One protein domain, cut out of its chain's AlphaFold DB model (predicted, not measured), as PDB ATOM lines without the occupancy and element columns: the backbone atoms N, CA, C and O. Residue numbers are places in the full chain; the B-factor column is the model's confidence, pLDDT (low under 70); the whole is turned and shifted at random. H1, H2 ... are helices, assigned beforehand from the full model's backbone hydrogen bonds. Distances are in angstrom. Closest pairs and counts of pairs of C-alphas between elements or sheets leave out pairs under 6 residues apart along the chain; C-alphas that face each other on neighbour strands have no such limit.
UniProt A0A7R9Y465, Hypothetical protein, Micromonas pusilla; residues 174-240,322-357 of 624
ATOM      1  N   SER A 174     136.740 138.817 108.124       92.00
ATOM      2  CA  SER A 174     135.557 139.430 107.500       92.00
ATOM      3  C   SER A 174     134.282 139.029 108.263       92.00
ATOM      4  O   SER A 174     134.231 137.909 108.772       92.00
ATOM      5  N   PRO A 175     133.205 139.840 108.275       89.06
ATOM      6  CA  PRO A 175     131.983 139.498 109.013       89.06
ATOM      7  C   PRO A 175     131.369 138.142 108.622       89.06
ATOM      8  O   PRO A 175     130.783 137.446 109.447       89.06
ATOM      9  N   ALA A 176     131.508 137.726 107.358       90.88
ATOM     10  CA  ALA A 176     131.066 136.407 106.904       90.88
ATOM     11  C   ALA A 176     131.919 135.268 107.486       90.88
ATOM     12  O   ALA A 176     131.383 134.232 107.868       90.88
ATOM     13  N   GLU A 177     133.232 135.470 107.574       93.25
ATOM     14  CA  GLU A 177     134.164 134.507 108.156       93.25
ATOM     15  C   GLU A 177     134.005 134.427 109.680       93.25
ATOM     16  O   GLU A 177     133.928 133.329 110.226       93.25
ATOM     17  N   SER A 178     133.853 135.565 110.363       91.31
ATOM     18  CA  SER A 178     133.570 135.603 111.802       91.31
ATOM     19  C   SER A 178     132.279 134.850 112.123       91.31
ATOM     20  O   SER A 178     132.287 133.995 113.003       91.31
ATOM     21  N   ARG A 179     131.202 135.050 111.343       91.00
ATOM     22  CA  ARG A 179     129.957 134.267 111.484       91.00
ATOM     23  C   ARG A 179     130.173 132.767 111.317       91.00
ATOM     24  O   ARG A 179     129.639 131.993 112.100       91.00
ATOM     25  N   ARG A 180     130.956 132.341 110.320       93.50
ATOM     26  CA  ARG A 180     131.259 130.916 110.101       93.50
ATOM     27  C   ARG A 180     132.032 130.311 111.268       93.50
ATOM     28  O   ARG A 180     131.722 129.199 111.678       93.50
ATOM     29  N   ARG A 181     133.014 131.039 111.806       92.50
ATOM     30  CA  ARG A 181     133.799 130.606 112.971       92.50
ATOM     31  C   ARG A 181     132.926 130.467 114.210       92.50
ATOM     32  O   ARG A 181     132.994 129.434 114.863       92.50
ATOM     33  N   VAL A 182     132.088 131.465 114.489       91.56
ATOM     34  CA  VAL A 182     131.141 131.420 115.612       91.56
ATOM     35  C   VAL A 182     130.182 130.245 115.447       91.56
ATOM     36  O   VAL A 182     130.146 129.386 116.318       91.56
ATOM     37  N   ALA A 183     129.531 130.109 114.289       91.81
ATOM     38  CA  ALA A 183     128.615 129.000 114.019       91.81
ATOM     39  C   ALA A 183     129.287 127.621 114.150       91.81
ATOM     40  O   ALA A 183     128.671 126.674 114.633       91.81
ATOM     41  N   TRP A 184     130.557 127.493 113.751       93.69
ATOM     42  CA  TRP A 184     131.320 126.259 113.937       93.69
ATOM     43  C   TRP A 184     131.573 125.951 115.421       93.69
ATOM     44  O   TRP A 184     131.412 124.802 115.830       93.69
ATOM     45  N   ILE A 185     131.939 126.956 116.228       90.88
ATOM     46  CA  ILE A 185     132.135 126.795 117.679       90.88
ATOM     47  C   ILE A 185     130.809 126.402 118.339       90.88
ATOM     48  O   ILE A 185     130.747 125.396 119.043       90.88
ATOM     49  N   GLU A 186     129.740 127.149 118.069       93.50
ATOM     50  CA  GLU A 186     128.422 126.924 118.669       93.50
ATOM     51  C   GLU A 186     127.849 125.560 118.277       93.50
ATOM     52  O   GLU A 186     127.381 124.818 119.136       93.50
ATOM     53  N   SER A 187     127.983 125.154 117.008       94.62
ATOM     54  CA  SER A 187     127.559 123.825 116.552       94.62
ATOM     55  C   SER A 187     128.364 122.692 117.187       94.62
ATOM     56  O   SER A 187     127.832 121.593 117.343       94.62
ATOM     57  N   ARG A 188     129.643 122.915 117.509       94.31
ATOM     58  CA  ARG A 188     130.508 121.884 118.096       94.31
ATOM     59  C   ARG A 188     130.178 121.627 119.562       94.31
ATOM     60  O   ARG A 188     130.260 120.483 119.997       94.31
ATOM     61  N   TYR A 189     129.853 122.680 120.305       90.62
ATOM     62  CA  TYR A 189     129.618 122.605 121.747       90.62
ATOM     63  C   TYR A 189     128.133 122.650 122.126       90.62
ATOM     64  O   TYR A 189     127.804 122.407 123.280       90.62
ATOM     65  N   GLY A 190     127.237 122.923 121.174       90.94
ATOM     66  CA  GLY A 190     125.793 122.979 121.408       90.94
ATOM     67  C   GLY A 190     125.361 124.151 122.293       90.94
ATOM     68  O   GLY A 190     124.327 124.065 122.946       90.94
ATOM     69  N   VAL A 191     126.155 125.223 122.346       89.56
ATOM     70  CA  VAL A 191     125.917 126.386 123.214       89.56
ATOM     71  C   VAL A 191     125.997 127.681 122.417       89.56
ATOM     72  O   VAL A 191     126.818 127.791 121.507       89.56
ATOM     73  N   SER A 192     125.175 128.667 122.787       89.81
ATOM     74  CA  SER A 192     125.314 130.044 122.297       89.81
ATOM     75  C   SER A 192     126.491 130.705 123.000       89.81
ATOM     76  O   SER A 192     126.516 130.821 124.228       89.81
ATOM     77  N   LEU A 193     127.483 131.142 122.227       90.75
ATOM     78  CA  LEU A 193     128.673 131.773 122.788       90.75
ATOM     79  C   LEU A 193     128.334 133.143 123.390       90.75
ATOM     80  O   LEU A 193     128.901 133.528 124.412       90.75
ATOM     81  N   LEU A 194     127.374 133.849 122.787       89.88
ATOM     82  CA  LEU A 194     126.866 135.126 123.280       89.88
ATOM     83  C   LEU A 194     126.237 134.982 124.673       89.88
ATOM     84  O   LEU A 194     126.559 135.757 125.571       89.88
ATOM     85  N   ASP A 195     125.388 133.971 124.864       88.38
ATOM     86  CA  ASP A 195     124.710 133.693 126.136       88.38
ATOM     87  C   ASP A 195     125.713 133.289 127.227       88.38
ATOM     88  O   ASP A 195     125.736 133.883 128.304       88.38
ATOM     89  N   GLN A 196     126.628 132.361 126.929       89.75
ATOM     90  CA  GLN A 196     127.636 131.908 127.896       89.75
ATOM     91  C   GLN A 196     128.556 133.044 128.369       89.75
ATOM     92  O   GLN A 196     128.805 133.188 129.567       89.75
ATOM     93  N   LEU A 197     129.033 133.891 127.450       91.75
ATOM     94  CA  LEU A 197     129.870 135.037 127.815       91.75
ATOM     95  C   LEU A 197     129.076 136.122 128.556       91.75
ATOM     96  O   LEU A 197     129.616 136.754 129.465       91.75
ATOM     97  N   SER A 198     127.798 136.315 128.219       87.81
ATOM     98  CA  SER A 198     126.914 137.250 128.925       87.81
ATOM     99  C   SER A 198     126.642 136.805 130.364       87.81
ATOM    100  O   SER A 198     126.701 137.636 131.271       87.81
ATOM    101  N   ARG A 199     126.443 135.499 130.593       85.44
ATOM    102  CA  ARG A 199     126.318 134.902 131.935       85.44
ATOM    103  C   ARG A 199     127.605 135.037 132.739       85.44
ATOM    104  O   ARG A 199     127.568 135.453 133.892       85.44
ATOM    105  N   LEU A 200     128.754 134.742 132.128       88.06
ATOM    106  CA  LEU A 200     130.046 134.880 132.805       88.06
ATOM    107  C   LEU A 200     130.341 136.340 133.181       88.06
ATOM    108  O   LEU A 200     130.898 136.601 134.244       88.06
ATOM    109  N   ARG A 201     129.927 137.300 132.347       87.50
ATOM    110  CA  ARG A 201     130.033 138.736 132.643       87.50
ATOM    111  C   ARG A 201     129.185 139.147 133.852       87.50
ATOM    112  O   ARG A 201     129.637 139.981 134.631       87.50
ATOM    113  N   ALA A 202     127.996 138.566 134.008       81.62
ATOM    114  CA  ALA A 202     127.110 138.822 135.145       81.62
ATOM    115  C   ALA A 202     127.621 138.213 136.467       81.62
ATOM    116  O   ALA A 202     127.092 138.515 137.533       81.62
ATOM    117  N   CYS A 203     128.673 137.383 136.432       81.81
ATOM    118  CA  CYS A 203     129.253 136.806 137.639       81.81
ATOM    119  C   CYS A 203     129.834 137.906 138.558       81.81
ATOM    120  O   CYS A 203     130.749 138.633 138.147       81.81
ATOM    121  N   PRO A 204     129.374 138.019 139.820       76.50
ATOM    122  CA  PRO A 204     129.824 139.065 140.743       76.50
ATOM    123  C   PRO A 204     131.271 138.863 141.217       76.50
ATOM    124  O   PRO A 204     131.919 139.818 141.642       76.50
ATOM    125  N   LEU A 205     131.788 137.633 141.120       77.62
ATOM    126  CA  LEU A 205     133.149 137.271 141.530       77.62
ATOM    127  C   LEU A 205     134.201 137.575 140.453       77.62
ATOM    128  O   LEU A 205     135.399 137.555 140.737       77.62
ATOM    129  N   ALA A 206     133.781 137.854 139.214       83.38
ATOM    130  CA  ALA A 206     134.707 138.138 138.126       83.38
ATOM    131  C   ALA A 206     135.391 139.505 138.335       83.38
ATOM    132  O   ALA A 206     134.702 140.523 138.474       83.38
ATOM    133  N   PRO A 207     136.737 139.576 138.309       87.75
ATOM    134  CA  PRO A 207     137.434 140.839 138.498       87.75
ATOM    135  C   PRO A 207     137.177 141.801 137.325       87.75
ATOM    136  O   PRO A 207     136.953 141.358 136.191       87.75
ATOM    137  N   PRO A 208     137.296 143.126 137.540       88.56
ATOM    138  CA  PRO A 208     136.971 144.121 136.515       88.56
ATOM    139  C   PRO A 208     137.759 143.966 135.208       88.56
ATOM    140  O   PRO A 208     137.245 144.218 134.121       88.56
ATOM    141  N   THR A 209     139.006 143.490 135.286       91.69
ATOM    142  CA  THR A 209     139.843 143.248 134.099       91.69
ATOM    143  C   THR A 209     139.363 142.068 133.254       91.69
ATOM    144  O   THR A 209     139.536 142.092 132.034       91.69
ATOM    145  N   LEU A 210     138.743 141.052 133.868       92.50
ATOM    146  CA  LEU A 210     138.089 139.969 133.140       92.50
ATOM    147  C   LEU A 210     136.766 140.452 132.543       92.50
ATOM    148  O   LEU A 210     136.529 140.209 131.364       92.50
ATOM    149  N   LYS A 211     135.941 141.178 133.312       91.38
ATOM    150  CA  LYS A 211     134.689 141.761 132.796       91.38
ATOM    151  C   LYS A 211     134.942 142.662 131.581       91.38
ATOM    152  O   LYS A 211     134.223 142.571 130.591       91.38
ATOM    153  N   ALA A 212     136.021 143.446 131.597       93.56
ATOM    154  CA  ALA A 212     136.464 144.219 130.439       93.56
ATOM    155  C   ALA A 212     136.804 143.337 129.222       93.56
ATOM    156  O   ALA A 212     136.304 143.582 128.128       93.56
ATOM    157  N   ALA A 213     137.594 142.272 129.414       95.19
ATOM    158  CA  ALA A 213     137.943 141.341 128.337       95.19
ATOM    159  C   ALA A 213     136.719 140.589 127.776       95.19
ATOM    160  O   ALA A 213     136.666 140.301 126.581       95.19
ATOM    161  N   LEU A 214     135.726 140.297 128.623       94.62
ATOM    162  CA  LEU A 214     134.448 139.714 128.210       94.62
ATOM    163  C   LEU A 214     133.663 140.679 127.320       94.62
ATOM    164  O   LEU A 214     133.182 140.267 126.271       94.62
ATOM    165  N   LEU A 215     133.575 141.958 127.693       94.19
ATOM    166  CA  LEU A 215     132.921 142.981 126.873       94.19
ATOM    167  C   LEU A 215     133.619 143.174 125.520       94.19
ATOM    168  O   LEU A 215     132.939 143.287 124.502       94.19
ATOM    169  N   ASP A 216     134.954 143.139 125.485       94.62
ATOM    170  CA  ASP A 216     135.714 143.195 124.231       94.62
ATOM    171  C   ASP A 216     135.414 141.978 123.328       94.62
ATOM    172  O   ASP A 216     135.214 142.130 122.119       94.62
ATOM    173  N   ALA A 217     135.332 140.773 123.903       95.19
ATOM    174  CA  ALA A 217     134.978 139.553 123.170       95.19
ATOM    175  C   ALA A 217     133.527 139.562 122.672       95.19
ATOM    176  O   ALA A 217     133.270 139.217 121.518       95.19
ATOM    177  N   LEU A 218     132.589 140.017 123.504       94.81
ATOM    178  CA  LEU A 218     131.188 140.209 123.130       94.81
ATOM    179  C   LEU A 218     131.056 141.223 121.983       94.81
ATOM    180  O   LEU A 218     130.343 140.962 121.016       94.81
ATOM    181  N   GLY A 219     131.803 142.330 122.023       94.12
ATOM    182  CA  GLY A 219     131.855 143.300 120.924       94.12
ATOM    183  C   GLY A 219     132.388 142.705 119.620       94.12
ATOM    184  O   GLY A 219     131.827 142.943 118.546       94.12
ATOM    185  N   ALA A 220     133.424 141.865 119.696       93.62
ATOM    186  CA  ALA A 220     133.956 141.160 118.531       93.62
ATOM    187  C   ALA A 220     132.948 140.154 117.937       93.62
ATOM    188  O   ALA A 220     132.837 140.047 116.713       93.62
ATOM    189  N   LEU A 221     132.171 139.464 118.783       91.75
ATOM    190  CA  LEU A 221     131.089 138.560 118.368       91.75
ATOM    191  C   LEU A 221     129.930 139.308 117.704       91.75
ATOM    192  O   LEU A 221     129.501 138.940 116.605       91.75
ATOM    193  N   ALA A 222     129.470 140.395 118.326       89.38
ATOM    194  CA  ALA A 222     128.447 141.273 117.770       89.38
ATOM    195  C   ALA A 222     128.883 141.885 116.432       89.38
ATOM    196  O   ALA A 222     128.057 142.134 115.557       89.38
ATOM    197  N   GLY A 223     130.192 142.038 116.206       86.94
ATOM    198  CA  GLY A 223     130.733 142.525 114.943       86.94
ATOM    199  C   GLY A 223     130.452 141.648 113.714       86.94
ATOM    200  O   GLY A 223     130.657 142.101 112.586       86.94
ATOM    201  N   SER A 224     129.963 140.425 113.919       85.44
ATOM    202  CA  SER A 224     129.645 139.455 112.871       85.44
ATOM    203  C   SER A 224     128.342 139.769 112.110       85.44
ATOM    204  O   SER A 224     128.228 139.443 110.922       85.44
ATOM    205  N   SER A 225     127.367 140.421 112.758       89.25
ATOM    206  CA  SER A 225     126.108 140.865 112.146       89.25
ATOM    207  C   SER A 225     125.383 141.921 112.986       89.25
ATOM    208  O   SER A 225     125.541 141.991 114.201       89.25
ATOM    209  N   GLU A 226     124.520 142.708 112.347       92.12
ATOM    210  CA  GLU A 226     123.659 143.665 113.048       92.12
ATOM    211  C   GLU A 226     122.672 142.973 114.004       92.12
ATOM    212  O   GLU A 226     122.495 143.425 115.130       92.12
ATOM    213  N   ALA A 227     122.097 141.831 113.609       90.62
ATOM    214  CA  ALA A 227     121.205 141.053 114.473       90.62
ATOM    215  C   ALA A 227     121.893 140.641 115.786       90.62
ATOM    216  O   ALA A 227     121.324 140.835 116.856       90.62
ATOM    217  N   ALA A 228     123.148 140.180 115.712       90.56
ATOM    218  CA  ALA A 228     123.950 139.869 116.896       90.56
ATOM    219  C   ALA A 228     124.250 141.117 117.748       90.56
ATOM    220  O   ALA A 228     124.345 141.022 118.966       90.56
ATOM    221  N   SER A 229     124.376 142.297 117.129       93.56
ATOM    222  CA  SER A 229     124.540 143.565 117.856       93.56
ATOM    223  C   SER A 229     123.272 143.955 118.625       93.56
ATOM    224  O   SER A 229     123.361 144.394 119.769       93.56
ATOM    225  N   VAL A 230     122.092 143.759 118.029       93.38
ATOM    226  CA  VAL A 230     120.797 143.996 118.690       93.38
ATOM    227  C   VAL A 230     120.554 142.992 119.814       93.38
ATOM    228  O   VAL A 230     120.097 143.377 120.886       93.38
ATOM    229  N   GLU A 231     120.864 141.718 119.582       91.69
ATOM    230  CA  GLU A 231     120.737 140.661 120.587       91.69
ATOM    231  C   GLU A 231     121.676 140.898 121.772       91.69
ATOM    232  O   GLU A 231     121.235 140.851 122.916       91.69
ATOM    233  N   LEU A 232     122.939 141.258 121.507       92.94
ATOM    234  CA  LEU A 232     123.867 141.653 122.561       92.94
ATOM    235  C   LEU A 232     123.338 142.862 123.332       92.94
ATOM    236  O   LEU A 232     123.363 142.840 124.554       92.94
ATOM    237  N   TRP A 233     122.840 143.898 122.651       92.62
ATOM    238  CA  TRP A 233     122.287 145.070 123.334       92.62
ATOM    239  C   TRP A 233     121.157 144.694 124.300       92.62
ATOM    240  O   TRP A 233     121.192 145.111 125.453       92.62
ATOM    241  N   ARG A 234     120.224 143.832 123.874       89.25
ATOM    242  CA  ARG A 234     119.174 143.297 124.758       89.25
ATOM    243  C   ARG A 234     119.760 142.543 125.950       89.25
ATOM    244  O   ARG A 234     119.386 142.816 127.079       89.25
ATOM    245  N   ALA A 235     120.750 141.679 125.725       86.50
ATOM    246  CA  ALA A 235     121.430 140.963 126.807       86.50
ATOM    247  C   ALA A 235     122.186 141.897 127.780       86.50
ATOM    248  O   ALA A 235     122.372 141.556 128.951       86.50
ATOM    249  N   LEU A 236     122.643 143.072 127.323       85.94
ATOM    250  CA  LEU A 236     123.218 144.098 128.197       85.94
ATOM    251  C   LEU A 236     122.139 144.763 129.066       85.94
ATOM    252  O   LEU A 236     122.421 145.035 130.230       85.94
ATOM    253  N   GLU A 237     120.950 145.016 128.512       80.81
ATOM    254  CA  GLU A 237     119.820 145.672 129.189       80.81
ATOM    255  C   GLU A 237     119.094 144.756 130.177       80.81
ATOM    256  O   GLU A 237     118.783 145.192 131.283       80.81
ATOM    257  N   ASP A 238     118.896 143.486 129.819       72.38
ATOM    258  CA  ASP A 238     118.194 142.488 130.640       72.38
ATOM    259  C   ASP A 238     119.003 142.047 131.875       72.38
ATOM    260  O   ASP A 238     118.546 141.247 132.689       72.38
ATOM    261  N   GLY A 239     120.231 142.549 132.025       58.72
ATOM    262  CA  GLY A 239     121.042 142.397 133.229       58.72
ATOM    263  C   GLY A 239     121.417 140.978 133.631       58.72
ATOM    264  O   GLY A 239     121.897 140.770 134.738       58.72
ATOM    265  N   GLY A 240     121.263 140.008 132.727       48.19
ATOM    266  CA  GLY A 240     121.677 138.632 132.958       48.19
ATOM    267  C   GLY A 240     121.065 138.034 134.225       48.19
ATOM    268  O   GLY A 240     121.822 137.672 135.116       48.19
ATOM    269  N   ARG A 322     141.359 152.059 161.068       76.06
ATOM    270  CA  ARG A 322     139.918 151.961 160.772       76.06
ATOM    271  C   ARG A 322     139.379 153.258 160.171       76.06
ATOM    272  O   ARG A 322     138.626 153.198 159.205       76.06
ATOM    273  N   GLY A 323     139.804 154.414 160.682       70.31
ATOM    274  CA  GLY A 323     139.457 155.725 160.129       70.31
ATOM    275  C   GLY A 323     139.950 155.899 158.690       70.31
ATOM    276  O   GLY A 323     139.183 156.308 157.820       70.31
ATOM    277  N   HIS A 324     141.195 155.507 158.406       70.31
ATOM    278  CA  HIS A 324     141.752 155.527 157.052       70.31
ATOM    279  C   HIS A 324     141.025 154.567 156.102       70.31
ATOM    280  O   HIS A 324     140.739 154.949 154.967       70.31
ATOM    281  N   ARG A 325     140.668 153.357 156.558       71.56
ATOM    282  CA  ARG A 325     139.856 152.410 155.773       71.56
ATOM    283  C   ARG A 325     138.465 152.966 155.470       71.56
ATOM    284  O   ARG A 325     138.106 153.057 154.304       71.56
ATOM    285  N   ALA A 326     137.748 153.460 156.478       72.12
ATOM    286  CA  ALA A 326     136.421 154.049 156.300       72.12
ATOM    287  C   ALA A 326     136.436 155.262 155.349       72.12
ATOM    288  O   ALA A 326     135.545 155.417 154.512       72.12
ATOM    289  N   ALA A 327     137.470 156.107 155.424       70.38
ATOM    290  CA  ALA A 327     137.650 157.221 154.496       70.38
ATOM    291  C   ALA A 327     137.935 156.742 153.060       70.38
ATOM    292  O   ALA A 327     137.391 157.310 152.107       70.38
ATOM    293  N   ARG A 328     138.754 155.691 152.900       71.25
ATOM    294  CA  ARG A 328     139.056 155.070 151.603       71.25
ATOM    295  C   ARG A 328     137.810 154.447 150.981       71.25
ATOM    296  O   ARG A 328     137.549 154.688 149.807       71.25
ATOM    297  N   ASP A 329     137.018 153.730 151.767       72.94
ATOM    298  CA  ASP A 329     135.790 153.086 151.302       72.94
ATOM    299  C   ASP A 329     134.729 154.135 150.943       72.94
ATOM    300  O   ASP A 329     134.119 154.063 149.883       72.94
ATOM    301  N   SER A 330     134.604 155.210 151.731       75.12
ATOM    302  CA  SER A 330     133.745 156.353 151.392       75.12
ATOM    303  C   SER A 330     134.174 157.072 150.103       75.12
ATOM    304  O   SER A 330     133.337 157.577 149.348       75.12
ATOM    305  N   LEU A 331     135.479 157.172 149.827       70.00
ATOM    306  CA  LEU A 331     135.975 157.721 148.563       70.00
ATOM    307  C   LEU A 331     135.706 156.767 147.393       70.00
ATOM    308  O   LEU A 331     135.253 157.225 146.345       70.00
ATOM    309  N   ALA A 332     135.933 155.467 147.586       73.38
ATOM    310  CA  ALA A 332     135.677 154.441 146.585       73.38
ATOM    311  C   ALA A 332     134.196 154.390 146.198       73.38
ATOM    312  O   ALA A 332     133.888 154.460 145.017       73.38
ATOM    313  N   SER A 333     133.266 154.421 147.155       72.81
ATOM    314  CA  SER A 333     131.828 154.456 146.847       72.81
ATOM    315  C   SER A 333     131.419 155.695 146.045       72.81
ATOM    316  O   SER A 333     130.527 155.622 145.208       72.81
ATOM    317  N   ARG A 334     132.091 156.840 146.243       73.81
ATOM    318  CA  ARG A 334     131.862 158.067 145.451       73.81
ATOM    319  C   ARG A 334     132.514 158.029 144.067       73.81
ATOM    320  O   ARG A 334     132.118 158.790 143.189       73.81
ATOM    321  N   CYS A 335     133.536 157.196 143.899       74.31
ATOM    322  CA  CYS A 335     134.281 157.012 142.657       74.31
ATOM    323  C   CYS A 335     133.910 155.709 141.934       74.31
ATOM    324  O   CYS A 335     134.521 155.411 140.912       74.31
ATOM    325  N   ALA A 336     132.920 154.954 142.407       81.88
ATOM    326  CA  ALA A 336     132.382 153.807 141.690       81.88
ATOM    327  C   ALA A 336     131.681 154.274 140.404       81.88
ATOM    328  O   ALA A 336     131.168 155.396 140.327       81.88
ATOM    329  N   LEU A 337     131.732 153.439 139.369       83.12
ATOM    330  CA  LEU A 337     131.015 153.632 138.113       83.12
ATOM    331  C   LEU A 337     130.029 152.483 137.981       83.12
ATOM    332  O   LEU A 337     130.452 151.372 137.693       83.12
ATOM    333  N   GLN A 338     128.750 152.764 138.229       82.81
ATOM    334  CA  GLN A 338     127.694 151.765 138.108       82.81
ATOM    335  C   GLN A 338     127.288 151.638 136.644       82.81
ATOM    336  O   GLN A 338     126.718 152.564 136.068       82.81
ATOM    337  N   ILE A 339     127.623 150.510 136.036       83.38
ATOM    338  CA  ILE A 339     127.326 150.242 134.637       83.38
ATOM    339  C   ILE A 339     125.844 149.872 134.485       83.38
ATOM    340  O   ILE A 339     125.380 148.937 135.146       83.38
ATOM    341  N   PRO A 340     125.094 150.549 133.592       79.81
ATOM    342  CA  PRO A 340     123.689 150.240 133.358       79.81
ATOM    343  C   PRO A 340     123.457 148.773 132.984       79.81
ATOM    344  O   PRO A 340     124.203 148.203 132.185       79.81
ATOM    345  N   GLY A 341     122.406 148.180 133.548       68.19
ATOM    346  CA  GLY A 341     121.993 146.797 133.300       68.19
ATOM    347  C   GLY A 341     122.818 145.746 134.048       68.19
ATOM    348  O   GLY A 341     122.278 144.714 134.399       68.19
ATOM    349  N   ILE A 342     124.091 145.995 134.357       65.44
ATOM    350  CA  ILE A 342     124.976 145.003 135.002       65.44
ATOM    351  C   ILE A 342     125.012 145.201 136.507       65.44
ATOM    352  O   ILE A 342     124.855 144.261 137.284       65.44
ATOM    353  N   ASP A 343     125.236 146.448 136.907       58.84
ATOM    354  CA  ASP A 343     125.497 146.760 138.289       58.84
ATOM    355  C   ASP A 343     124.147 147.012 138.950       58.84
ATOM    356  O   ASP A 343     123.647 148.139 139.005       58.84
ATOM    357  N   ALA A 344     123.542 145.949 139.488       54.25
ATOM    358  CA  ALA A 344     122.589 146.135 140.573       54.25
ATOM    359  C   ALA A 344     123.252 147.046 141.622       54.25
ATOM    360  O   ALA A 344     124.482 147.034 141.780       54.25
ATOM    361  N   PHE A 345     122.461 147.852 142.344       50.16
ATOM    362  CA  PHE A 345     122.968 148.534 143.535       50.16
ATOM    363  C   PHE A 345     123.786 147.482 144.310       50.16
ATOM    364  O   PHE A 345     123.200 146.473 144.695       50.16
ATOM    365  N   HIS A 346     125.105 147.688 144.465       55.22
ATOM    366  CA  HIS A 346     126.088 146.791 145.110       55.22
ATOM    367  C   HIS A 346     126.923 145.792 144.257       55.22
ATOM    368  O   HIS A 346     127.479 144.876 144.859       55.22
ATOM    369  N   ASP A 347     127.136 145.953 142.936       67.94
ATOM    370  CA  ASP A 347     128.183 145.149 142.250       67.94
ATOM    371  C   ASP A 347     129.583 145.408 142.881       67.94
ATOM    372  O   ASP A 347     130.082 146.544 142.843       67.94
ATOM    373  N   PRO A 348     130.250 144.381 143.455       73.19
ATOM    374  CA  PRO A 348     131.570 144.526 144.072       73.19
ATOM    375  C   PRO A 348     132.647 145.014 143.097       73.19
ATOM    376  O   PRO A 348     133.612 145.659 143.510       73.19
ATOM    377  N   SER A 349     132.505 144.726 141.803       75.81
ATOM    378  CA  SER A 349     133.488 145.077 140.780       75.81
ATOM    379  C   SER A 349     133.623 146.592 140.595       75.81
ATOM    380  O   SER A 349     134.750 147.082 140.537       75.81
ATOM    381  N   ALA A 350     132.525 147.356 140.630       79.75
ATOM    382  CA  ALA A 350     132.558 148.819 140.533       79.75
ATOM    383  C   ALA A 350     133.282 149.472 141.728       79.75
ATOM    384  O   ALA A 350     134.018 150.452 141.572       79.75
ATOM    385  N   ILE A 351     133.117 148.907 142.930       78.62
ATOM    386  CA  ILE A 351     133.834 149.353 144.135       78.62
ATOM    387  C   ILE A 351     135.322 149.005 144.025       78.62
ATOM    388  O   ILE A 351     136.168 149.846 144.334       78.62
ATOM    389  N   ARG A 352     135.658 147.798 143.543       80.62
ATOM    390  CA  ARG A 352     137.049 147.373 143.319       80.62
ATOM    391  C   ARG A 352     137.768 148.282 142.316       80.62
ATOM    392  O   ARG A 352     138.900 148.683 142.583       80.62
ATOM    393  N   GLU A 353     137.117 148.679 141.220       86.00
ATOM    394  CA  GLU A 353     137.670 149.657 140.263       86.00
ATOM    395  C   GLU A 353     137.973 151.007 140.917       86.00
ATOM    396  O   GLU A 353     139.065 151.560 140.765       86.00
ATOM    397  N   ALA A 354     137.032 151.515 141.713       84.12
ATOM    398  CA  ALA A 354     137.195 152.784 142.407       84.12
ATOM    399  C   ALA A 354     138.314 152.748 143.457       84.12
ATOM    400  O   ALA A 354     139.079 153.707 143.581       84.12
ATOM    401  N   GLN A 355     138.445 151.637 144.192       83.44
ATOM    402  CA  GLN A 355     139.547 151.418 145.131       83.44
ATOM    403  C   GLN A 355     140.900 151.331 144.409       83.44
ATOM    404  O   GLN A 355     141.887 151.882 144.898       83.44
ATOM    405  N   ALA A 356     140.947 150.672 143.246       83.88
ATOM    406  CA  ALA A 356     142.141 150.561 142.409       83.88
ATOM    407  C   ALA A 356     142.462 151.844 141.619       83.88
ATOM    408  O   ALA A 356     143.560 151.964 141.067       83.88
ATOM    409  N   GLN A 357     141.517 152.791 141.564       87.75
ATOM    410  CA  GLN A 357     141.562 154.001 140.738       87.75
ATOM    411  C   GLN A 357     141.804 153.689 139.251       87.75
ATOM    412  O   GLN A 357     142.436 154.474 138.546       87.75
TER     413      GLN A 357
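Overview. This is residues 174 to 240 and 322 to 357 of the 624 residues of the protein "Hypothetical protein" of Micromonas pusilla (UniProt A0A7R9Y465). H2, H3 and H4 form an up-and-down bundle, each running against the one before, with H1 across one end. Past the other end H6 crosses H5, whose residues 322 to 327 stick out. The 103 printed residues have six named helices, H1 to H6, and no named strand: all helix. The rod is loose, radius of gyration of the C-alphas 16.9 A, spanning 56 by 22 by 22 A.

Along the chain. H3 is residues 208 to 222, 20.8 A; H1, 175 to 189, 21.3 A, begins at C-alpha (131.983, 139.498, 109.013). H2 is 193 to 202, H4 226 to 237, H5 322 to 335, 19.6 A. H6, 348 to 356, ends at C-alpha (142.141, 150.561, 142.409).

Arrangement. Hairpins join H3 to H2, closest C-alphas Arg 201 and Lys 211, 5.6 A, and to H4, Ala 222 and Ser 229, 4.5 A. H1 only just touches H2, with 3 pairs of C-alphas within 8 A, closest Glu 186 and Leu 193, 6.4 A. H6 touches H3, Pro 208 and Ser 349, 5.6 A, and H5, Ala 332 and Ala 354, 4.7 A. Every O i to N i+4 pair is within hydrogen-bond range in H1 to H6.

Size, cuts and confidence. Residues 241 to 321 are not printed, a 35.8 A gap between C-alphas. H5 to H6 is a long link. Residues 239 to 240 and 341 to 347 have pLDDT under 70.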